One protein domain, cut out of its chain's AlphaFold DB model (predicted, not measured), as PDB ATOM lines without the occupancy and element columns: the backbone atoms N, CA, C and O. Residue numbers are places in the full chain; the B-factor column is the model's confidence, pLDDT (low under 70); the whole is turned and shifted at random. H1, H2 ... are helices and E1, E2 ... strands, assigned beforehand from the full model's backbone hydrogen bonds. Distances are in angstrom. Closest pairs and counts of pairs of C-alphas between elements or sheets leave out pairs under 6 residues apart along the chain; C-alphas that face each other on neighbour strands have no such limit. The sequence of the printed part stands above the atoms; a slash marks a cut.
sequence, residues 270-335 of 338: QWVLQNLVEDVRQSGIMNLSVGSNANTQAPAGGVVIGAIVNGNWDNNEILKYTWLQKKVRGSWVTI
ATOM      1  N   GLN A 270      29.081  10.086 -59.829       87.62
ATOM      2  CA  GLN A 270      29.159  11.261 -58.967       87.62
ATOM      3  C   GLN A 270      27.947  12.186 -59.132       87.62
ATOM      4  O   GLN A 270      27.392  12.635 -58.132       87.62
ATOM      5  N   TRP A 271      27.515  12.454 -60.369       89.19
ATOM      6  CA  TRP A 271      26.325  13.266 -60.622       89.19
ATOM      7  C   TRP A 271      25.081  12.614 -60.012       89.19
ATOM      8  O   TRP A 271      24.300  13.297 -59.351       89.19
ATOM      9  N   VAL A 272      24.931  11.293 -60.157       88.19
ATOM     10  CA  VAL A 272      23.830  10.525 -59.558       88.19
ATOM     11  C   VAL A 272      23.831  10.664 -58.035       88.19
ATOM     12  O   VAL A 272      22.811  11.047 -57.470       88.19
ATOM     13  N   LEU A 273      24.970  10.455 -57.369       84.44
ATOM     14  CA  LEU A 273      25.084  10.578 -55.905       84.44
ATOM     15  C   LEU A 273      24.824  12.006 -55.387       84.44
ATOM     16  O   LEU A 273      24.424  12.199 -54.239       84.44
ATOM     17  N   GLN A 274      25.072  13.025 -56.213       83.88
ATOM     18  CA  GLN A 274      24.862  14.425 -55.840       83.88
ATOM     19  C   GLN A 274      23.424  14.909 -56.033       83.88
ATOM     20  O   GLN A 274      22.999  15.798 -55.286       83.88
ATOM     21  N   ASN A 275      22.720  14.372 -57.034       85.75
ATOM     22  CA  ASN A 275      21.452  14.920 -57.523       85.75
ATOM     23  C   ASN A 275      20.253  13.990 -57.319       85.75
ATOM     24  O   ASN A 275      19.118  14.463 -57.341       85.75
ATOM     25  N   LEU A 276      20.476  12.692 -57.113       90.50
ATOM     26  CA  LEU A 276      19.414  11.711 -56.912       90.50
ATOM     27  C   LEU A 276      19.405  11.187 -55.471       90.50
ATOM     28  O   LEU A 276      20.384  11.277 -54.732       90.50
ATOM     29  N   VAL A 277      18.250  10.661 -55.060       91.62
ATOM     30  CA  VAL A 277      18.094   9.964 -53.778       91.62
ATOM     31  C   VAL A 277      18.733   8.586 -53.910       91.62
ATOM     32  O   VAL A 277      18.355   7.827 -54.797       91.62
ATOM     33  N   GLU A 278      19.683   8.273 -53.030       90.94
ATOM     34  CA  GLU A 278      20.378   6.981 -53.036       90.94
ATOM     35  C   GLU A 278      19.500   5.864 -52.472       90.94
ATOM     36  O   GLU A 278      19.529   4.747 -52.973       90.94
ATOM     37  N   ASP A 279      18.759   6.164 -51.401       93.06
ATOM     38  CA  ASP A 279      17.968   5.181 -50.662       93.06
ATOM     39  C   ASP A 279      16.908   5.864 -49.774       93.06
ATOM     40  O   ASP A 279      16.974   7.074 -49.521       93.06
ATOM     41  N   VAL A 280      15.929   5.104 -49.282       93.06
ATOM     42  CA  VAL A 280      14.821   5.586 -48.447       93.06
ATOM     43  C   VAL A 280      14.545   4.602 -47.310       93.06
ATOM     44  O   VAL A 280      14.435   3.402 -47.528       93.06
ATOM     45  N   ARG A 281      14.367   5.106 -46.085       92.25
ATOM     46  CA  ARG A 281      13.993   4.297 -44.910       92.25
ATOM     47  C   ARG A 281      13.067   5.055 -43.962       92.25
ATOM     48  O   ARG A 281      12.834   6.245 -44.144       92.25
ATOM     49  N   GLN A 282      12.578   4.389 -42.921       90.81
ATOM     50  CA  GLN A 282      11.947   5.041 -41.767       90.81
ATOM     51  C   GLN A 282      12.974   5.260 -40.645       90.81
ATOM     52  O   GLN A 282      13.922   4.485 -40.507       90.81
ATOM     53  N   SER A 283      12.815   6.322 -39.853       90.12
ATOM     54  CA  SER A 283      13.619   6.549 -38.648       90.12
ATOM     55  C   SER A 283      13.259   5.556 -37.536       90.12
ATOM     56  O   SER A 283      12.344   4.740 -37.665       90.12
ATOM     57  N   GLY A 284      13.937   5.674 -36.391       89.69
ATOM     58  CA  GLY A 284      13.491   5.017 -35.164       89.69
ATOM     59  C   GLY A 284      12.054   5.406 -34.797       89.69
ATOM     60  O   GLY A 284      11.598   6.506 -35.122       89.69
ATOM     61  N   ILE A 285      11.352   4.483 -34.138       91.69
ATOM     62  CA  ILE A 285       9.987   4.687 -33.644       91.69
ATOM     63  C   ILE A 285      10.027   5.613 -32.432       91.69
ATOM     64  O   ILE A 285      10.807   5.393 -31.505       91.69
ATOM     65  N   MET A 286       9.150   6.609 -32.416       90.38
ATOM     66  CA  MET A 286       8.991   7.548 -31.314       90.38
ATOM     67  C   MET A 286       7.571   7.514 -30.765       90.38
ATOM     68  O   MET A 286       6.635   7.089 -31.441       90.38
ATOM     69  N   ASN A 287       7.430   7.951 -29.517       90.50
ATOM     70  CA  ASN A 287       6.198   7.857 -28.748       90.50
ATOM     71  C   ASN A 287       5.693   9.260 -28.436       90.50
ATOM     72  O   ASN A 287       6.460  10.086 -27.946       90.50
ATOM     73  N   LEU A 288       4.410   9.506 -28.668       88.25
ATOM     74  CA  LEU A 288       3.730  10.725 -28.257       88.25
ATOM     75  C   LEU A 288       2.551  10.350 -27.362       88.25
ATOM     76  O   LEU A 288       1.645   9.641 -27.797       88.25
ATOM     77  N   SER A 289       2.595  10.794 -26.109       86.19
ATOM     78  CA  SER A 289       1.506  10.591 -25.152       86.19
ATOM     79  C   SER A 289       0.304  11.452 -25.529       86.19
ATOM     80  O   SER A 289       0.464  12.629 -25.854       86.19
ATOM     81  N   VAL A 290      -0.890  10.869 -25.467       82.00
ATOM     82  CA  VAL A 290      -2.160  11.555 -25.730       82.00
ATOM     83  C   VAL A 290      -2.828  11.875 -24.394       82.00
ATOM     84  O   VAL A 290      -2.927  11.010 -23.532       82.00
ATOM     85  N   GLY A 291      -3.235  13.132 -24.196       72.88
ATOM     86  CA  GLY A 291      -3.926  13.578 -22.978       72.88
ATOM     87  C   GLY A 291      -5.452  13.456 -23.057       72.88
ATOM     88  O   GLY A 291      -6.019  13.267 -24.134       72.88
ATOM     89  N   SER A 292      -6.138  13.630 -21.922       71.62
ATOM     90  CA  SER A 292      -7.602  13.529 -21.855       71.62
ATOM     91  C   SER A 292      -8.326  14.569 -22.695       71.62
ATOM     92  O   SER A 292      -8.066  15.764 -22.567       71.62
ATOM     93  N   ASN A 293      -9.247  14.104 -23.548       69.75
ATOM     94  CA  ASN A 293      -9.950  14.919 -24.548       69.75
ATOM     95  C   ASN A 293      -9.007  15.695 -25.498       69.75
ATOM     96  O   ASN A 293      -9.404  16.714 -26.068       69.75
ATOM     97  N   ALA A 294      -7.754  15.251 -25.667       71.56
ATOM     98  CA  ALA A 294      -6.775  15.951 -26.490       71.56
ATOM     99  C   ALA A 294      -6.840  15.507 -27.958       71.56
ATOM    100  O   ALA A 294      -6.783  14.321 -28.274       71.56
ATOM    101  N   ASN A 295      -6.844  16.474 -28.875       76.50
ATOM    102  CA  ASN A 295      -6.582  16.213 -30.287       76.50
ATOM    103  C   ASN A 295      -5.065  16.238 -30.522       76.50
ATOM    104  O   ASN A 295      -4.471  17.300 -30.714       76.50
ATOM    105  N   THR A 296      -4.432  15.068 -30.423       78.38
ATOM    106  CA  THR A 296      -2.979  14.927 -30.558       78.38
ATOM    107  C   THR A 296      -2.630  14.403 -31.947       78.38
ATOM    108  O   THR A 296      -3.140  13.372 -32.377       78.38
ATOM    109  N   GLN A 297      -1.727  15.092 -32.637       84.25
ATOM    110  CA  GLN A 297      -1.232  14.716 -33.961       84.25
ATOM    111  C   GLN A 297       0.279  14.482 -33.911       84.25
ATOM    112  O   GLN A 297       0.973  15.102 -33.101       84.25
ATOM    113  N   ALA A 298       0.796  13.606 -34.780       84.81
ATOM    114  CA  ALA A 298       2.242  13.466 -34.925       84.81
ATOM    115  C   ALA A 298       2.880  14.831 -35.243       84.81
ATOM    116  O   ALA A 298       2.258  15.660 -35.920       84.81
ATOM    117  N   PRO A 299       4.121  15.080 -34.785       86.50
ATOM    118  CA  PRO A 299       4.852  16.277 -35.173       86.50
ATOM    119  C   PRO A 299       4.920  16.415 -36.694       86.50
ATOM    120  O   PRO A 299       4.864  15.424 -37.420       86.50
ATOM    121  N   ALA A 300       5.081  17.643 -37.185       83.81
ATOM    122  CA  ALA A 300       5.151  17.915 -38.618       83.81
ATOM    123  C   ALA A 300       6.171  17.007 -39.338       83.81
ATOM    124  O   ALA A 300       7.315  16.852 -38.907       83.81
ATOM    125  N   GLY A 301       5.736  16.391 -40.441       83.06
ATOM    126  CA  GLY A 301       6.517  15.410 -41.205       83.06
ATOM    127  C   GLY A 301       6.607  14.013 -40.578       83.06
ATOM    128  O   GLY A 301       7.071  13.088 -41.238       83.06
ATOM    129  N   GLY A 302       6.159  13.845 -39.335       88.38
ATOM    130  CA  GLY A 302       6.030  12.550 -38.689       88.38
ATOM    131  C   GLY A 302       4.845  11.782 -39.264       88.38
ATOM    132  O   GLY A 302       3.754  12.322 -39.436       88.38
ATOM    133  N   VAL A 303       5.062  10.505 -39.547       88.62
ATOM    134  CA  VAL A 303       4.036   9.565 -39.990       88.62
ATOM    135  C   VAL A 303       3.642   8.718 -38.790       88.62
ATOM    136  O   VAL A 303       4.487   8.031 -38.214       88.62
ATOM    137  N   VAL A 304       2.367   8.771 -38.400       89.56
ATOM    138  CA  VAL A 304       1.818   7.853 -37.394       89.56
ATOM    139  C   VAL A 304       1.834   6.448 -37.984       89.56
ATOM    140  O   VAL A 304       1.268   6.210 -39.047       89.56
ATOM    141  N   ILE A 305       2.494   5.527 -37.294       91.00
ATOM    142  CA  ILE A 305       2.630   4.123 -37.709       91.00
ATOM    143  C   ILE A 305       1.868   3.169 -36.791       91.00
ATOM    144  O   ILE A 305       1.790   1.976 -37.067       91.00
ATOM    145  N   GLY A 306       1.302   3.677 -35.699       89.00
ATOM    146  CA  GLY A 306       0.453   2.898 -34.811       89.00
ATOM    147  C   GLY A 306       0.044   3.674 -33.569       89.00
ATOM    148  O   GLY A 306       0.499   4.793 -33.333       89.00
ATOM    149  N   ALA A 307      -0.795   3.049 -32.754       85.94
ATOM    150  CA  ALA A 307      -1.176   3.526 -31.435       85.94
ATOM    151  C   ALA A 307      -1.154   2.347 -30.457       85.94
ATOM    152  O   ALA A 307      -1.485   1.223 -30.833       85.94
ATOM    153  N   ILE A 308      -0.750   2.596 -29.215       84.56
ATOM    154  CA  ILE A 308      -0.900   1.652 -28.108       84.56
ATOM    155  C   ILE A 308      -2.027   2.163 -27.224       84.56
ATOM    156  O   ILE A 308      -1.971   3.302 -26.762       84.56
ATOM    157  N   VAL A 309      -3.004   1.296 -26.973       79.56
ATOM    158  CA  VAL A 309      -4.095   1.525 -26.024       79.56
ATOM    159  C   VAL A 309      -3.830   0.645 -24.811       79.56
ATOM    160  O   VAL A 309      -3.774  -0.580 -24.931       79.56
ATOM    161  N   ASN A 310      -3.613   1.261 -23.650       73.19
ATOM    162  CA  ASN A 310      -3.336   0.539 -22.412       73.19
ATOM    163  C   ASN A 310      -4.639   0.326 -21.631       73.19
ATOM    164  O   ASN A 310      -4.901   1.033 -20.666       73.19
ATOM    165  N   GLY A 311      -5.436  -0.662 -22.045       72.12
ATOM    166  CA  GLY A 311      -6.725  -0.972 -21.420       72.12
ATOM    167  C   GLY A 311      -7.902  -0.410 -22.214       72.12
ATOM    168  O   GLY A 311      -8.048  -0.719 -23.397       72.12
ATOM    169  N   ASN A 312      -8.762   0.372 -21.562       68.19
ATOM    170  CA  ASN A 312      -9.877   1.041 -22.229       68.19
ATOM    171  C   ASN A 312      -9.377   2.326 -22.912       68.19
ATOM    172  O   ASN A 312      -8.307   2.819 -22.584       68.19
ATOM    173  N   TRP A 313     -10.142   2.869 -23.865       66.19
ATOM    174  CA  TRP A 313      -9.866   4.199 -24.427       66.19
ATOM    175  C   TRP A 313     -10.193   5.274 -23.383       66.19
ATOM    176  O   TRP A 313     -11.276   5.861 -23.394       66.19
ATOM    177  N   ASP A 314      -9.302   5.434 -22.412       61.53
ATOM    178  CA  ASP A 314      -9.502   6.190 -21.179       61.53
ATOM    179  C   ASP A 314      -8.483   7.318 -20.987       61.53
ATOM    180  O   ASP A 314      -8.412   7.911 -19.906       61.53
ATOM    181  N   ASN A 315      -7.822   7.721 -22.081       62.94
ATOM    182  CA  ASN A 315      -6.883   8.839 -22.167       62.94
ATOM    183  C   ASN A 315      -5.461   8.529 -21.664       62.94
ATOM    184  O   ASN A 315      -4.794   9.402 -21.099       62.94
ATOM    185  N   ASN A 316      -5.002   7.293 -21.869       66.94
ATOM    186  CA  ASN A 316      -3.634   6.841 -21.594       66.94
ATOM    187  C   ASN A 316      -2.984   6.178 -22.829       66.94
ATOM    188  O   ASN A 316      -2.200   5.223 -22.731       66.94
ATOM    189  N   GLU A 317      -3.350   6.651 -24.024       80.75
ATOM    190  CA  GLU A 317      -2.854   6.128 -25.293       80.75
ATOM    191  C   GLU A 317      -1.508   6.744 -25.691       80.75
ATOM    192  O   GLU A 317      -1.172   7.895 -25.390       80.75
ATOM    193  N   ILE A 318      -0.723   5.959 -26.428       85.75
ATOM    194  CA  ILE A 318       0.559   6.390 -26.983       85.75
ATOM    195  C   ILE A 318       0.501   6.260 -28.497       85.75
ATOM    196  O   ILE A 318       0.405   5.149 -29.019       85.75
ATOM    197  N   LEU A 319       0.651   7.370 -29.216       88.19
ATOM    198  CA  LEU A 319       0.871   7.337 -30.658       88.19
ATOM    199  C   LEU A 319       2.326   6.970 -30.948       88.19
ATOM    200  O   LEU A 319       3.258   7.568 -30.406       88.19
ATOM    201  N   LYS A 320       2.523   5.991 -31.829       90.19
ATOM    202  CA  LYS A 320       3.820   5.640 -32.404       90.19
ATOM    203  C   LYS A 320       3.970   6.361 -33.728       90.19
ATOM    204  O   LYS A 320       3.126   6.214 -34.612       90.19
ATOM    205  N   TYR A 321       5.054   7.100 -33.894       91.50
ATOM    206  CA  TYR A 321       5.353   7.769 -35.151       91.50
ATOM    207  C   TYR A 321       6.821   7.607 -35.531       91.50
ATOM    208  O   TYR A 321       7.679   7.334 -34.695       91.50
ATOM    209  N   THR A 322       7.100   7.749 -36.818       92.50
ATOM    210  CA  THR A 322       8.449   7.739 -37.390       92.50
ATOM    211  C   THR A 322       8.539   8.820 -38.459       92.50
ATOM    212  O   THR A 322       7.517   9.362 -38.881       92.50
ATOM    213  N   TRP A 323       9.738   9.134 -38.931       92.06
ATOM    214  CA  TRP A 323       9.916   9.985 -40.100       92.06
ATOM    215  C   TRP A 323      10.470   9.210 -41.280       92.06
ATOM    216  O   TRP A 323      11.281   8.297 -41.129       92.06
ATOM    217  N   LEU A 324      10.092   9.646 -42.479       90.69
ATOM    218  CA  LEU A 324      10.781   9.237 -43.691       90.69
ATOM    219  C   LEU A 324      12.204   9.804 -43.666       90.69
ATOM    220  O   LEU A 324      12.395  11.004 -43.486       90.69
ATOM    221  N   GLN A 325      13.202   8.961 -43.887       91.81
ATOM    222  CA  GLN A 325      14.580   9.372 -44.109       91.81
ATOM    223  C   GLN A 325      14.985   9.041 -45.539       91.81
ATOM    224  O   GLN A 325      14.686   7.962 -46.046       91.81
ATOM    225  N   LYS A 326      15.690   9.965 -46.184       92.62
ATOM    226  CA  LYS A 326      16.292   9.752 -47.501       92.62
ATOM    227  C   LYS A 326      17.800   9.791 -47.356       92.62
ATOM    228  O   LYS A 326      18.321  10.622 -46.615       92.62
ATOM    229  N   LYS A 327      18.503   8.912 -48.055       90.31
ATOM    230  CA  LYS A 327      19.953   8.985 -48.164       90.31
ATOM    231  C   LYS A 327      20.301   9.900 -49.331       90.31
ATOM    232  O   LYS A 327      19.923   9.635 -50.470       90.31
ATOM    233  N   VAL A 328      20.966  11.007 -49.025       87.25
ATOM    234  CA  VAL A 328      21.383  12.025 -49.992       87.25
ATOM    235  C   VAL A 328      22.841  12.356 -49.702       87.25
ATOM    236  O   VAL A 328      23.178  12.691 -48.564       87.25
ATOM    237  N   ARG A 329      23.716  12.258 -50.711       85.31
ATOM    238  CA  ARG A 329      25.162  12.525 -50.580       85.31
ATOM    239  C   ARG A 329      25.808  11.713 -49.449       85.31
ATOM    240  O   ARG A 329      26.509  12.252 -48.593       85.31
ATOM    241  N   GLY A 330      25.507  10.419 -49.394       85.12
ATOM    242  CA  GLY A 330      26.017   9.492 -48.383       85.12
ATOM    243  C   GLY A 330      25.401   9.638 -46.985       85.12
ATOM    244  O   GLY A 330      25.635   8.775 -46.142       85.12
ATOM    245  N   SER A 331      24.591  10.672 -46.736       88.81
ATOM    246  CA  SER A 331      24.049  10.992 -45.413       88.81
ATOM    247  C   SER A 331      22.541  10.773 -45.347       88.81
ATOM    248  O   SER A 331      21.804  11.125 -46.266       88.81
ATOM    249  N   TRP A 332      22.063  10.204 -44.240       91.19
ATOM    250  CA  TRP A 332      20.630  10.079 -43.979       91.19
ATOM    251  C   TRP A 332      20.069  11.411 -43.488       91.19
ATOM    252  O   TRP A 332      20.475  11.906 -42.440       91.19
ATOM    253  N   VAL A 333      19.108  11.961 -44.225       89.25
ATOM    254  CA  VAL A 333      18.372  13.170 -43.850       89.25
ATOM    255  C   VAL A 333      16.925  12.821 -43.529       89.25
ATOM    256  O   VAL A 333      16.263  12.105 -44.282       89.25
ATOM    257  N   THR A 334      16.433  13.315 -42.396       89.25
ATOM    258  CA  THR A 334      15.029  13.181 -42.000       89.25
ATOM    259  C   THR A 334      14.178  14.181 -42.774       89.25
ATOM    260  O   THR A 334      14.461  15.375 -42.782       89.25
ATOM    261  N   ILE A 335      13.122  13.698 -43.423       82.94
ATOM    262  CA  ILE A 335      12.173  14.519 -44.169       82.94
ATOM    263  C   ILE A 335      11.043  14.911 -43.215       82.94
ATOM    264  O   ILE A 335      10.086  14.165 -43.024       82.94
TER     265      ILE A 335
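Overview. This is residues 270 to 335 of the 338 residues of an uncharacterized protein of Citrobacter freundii (UniProt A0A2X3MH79). The domain is a long, thin, strongly twisted strip of strands, with one long strand, E4, running along its middle and two shorter strands along each side: E1 and E2 on one side, E3 and E5 on the other. A short helix, H1, lies at one end of the strip, and the turn between E3 and E4 lies at the opposite end. The printed part has 66 residues, with one named helix, H1, which comes first along the chain, and then five named strands, E1 to E5; the sheet is branched, with E1, E2, E3 and E5 each an antiparallel neighbour of E4, and the class is mostly strand. The whole is a rod spanning 54 by 18 by 11 A, only just extended and close to loose, with a radius of gyration of the C-alphas of 16.4 A.

Along the chain. E4, residues 318 to 328, is the longest strand, 31.5 A from C-alpha 318 at (0.559, 6.390, -26.983) to C-alpha 328 at (21.383, 12.025, -49.992). E3 covers residues 302 to 308, 16.7 A. E5 covers residues 331 to 335, 12.5 A. E1 is residues 279 to 282, 10.7 A, and E2 is residues 286 to 289, 10.2 A. H1 is residues 270 to 275, 8.7 A, with C-alpha 270 at (29.159, 11.261, -58.967).

Arrangement. The pairing along E4 is staggered: E2 and E3 pair with it from residue 318, E1 and E5 from residue 324. E1 and E2 lie on one side of E4, E3 and E5 on the other side. E3 and E4 form a hairpin, antiparallel at 148 degrees, with N 305 and O 320 at 2.8 A. E4 and E5 form a second hairpin, at 134 degrees, with N 333 and O 326 at 2.9 A. E3, E4 and E5 make a meander, each strand the antiparallel neighbour of the one before. E2 is antiparallel to E4 at 149 degrees, with N 288 and O 319 at 2.8 A. E1 is antiparallel to E4 at 168 degrees, with N 281 and O 325 at 2.9 A. E1 and E2 are apart; E3 and E5 are only just apart, closest 8.5 A. H1 only grazes the sheet, with its residues 272 to 275; the closest C-alphas of H1 and E4 are those of Leu 273 and Val 328, 7.1 A apart. Every O i to N i+4 pair of H1 is within hydrogen-bond range.

Size, cuts and confidence. The two C-alphas farthest apart are those of Gln 270 and Asn 312, 54.6 A. The printed part has no cut. The link from E2 to E3, residues 290 to 301, is long. Mean pLDDT of the printed part is 84.6; residue 293 and residues 312 to 316 are under 70.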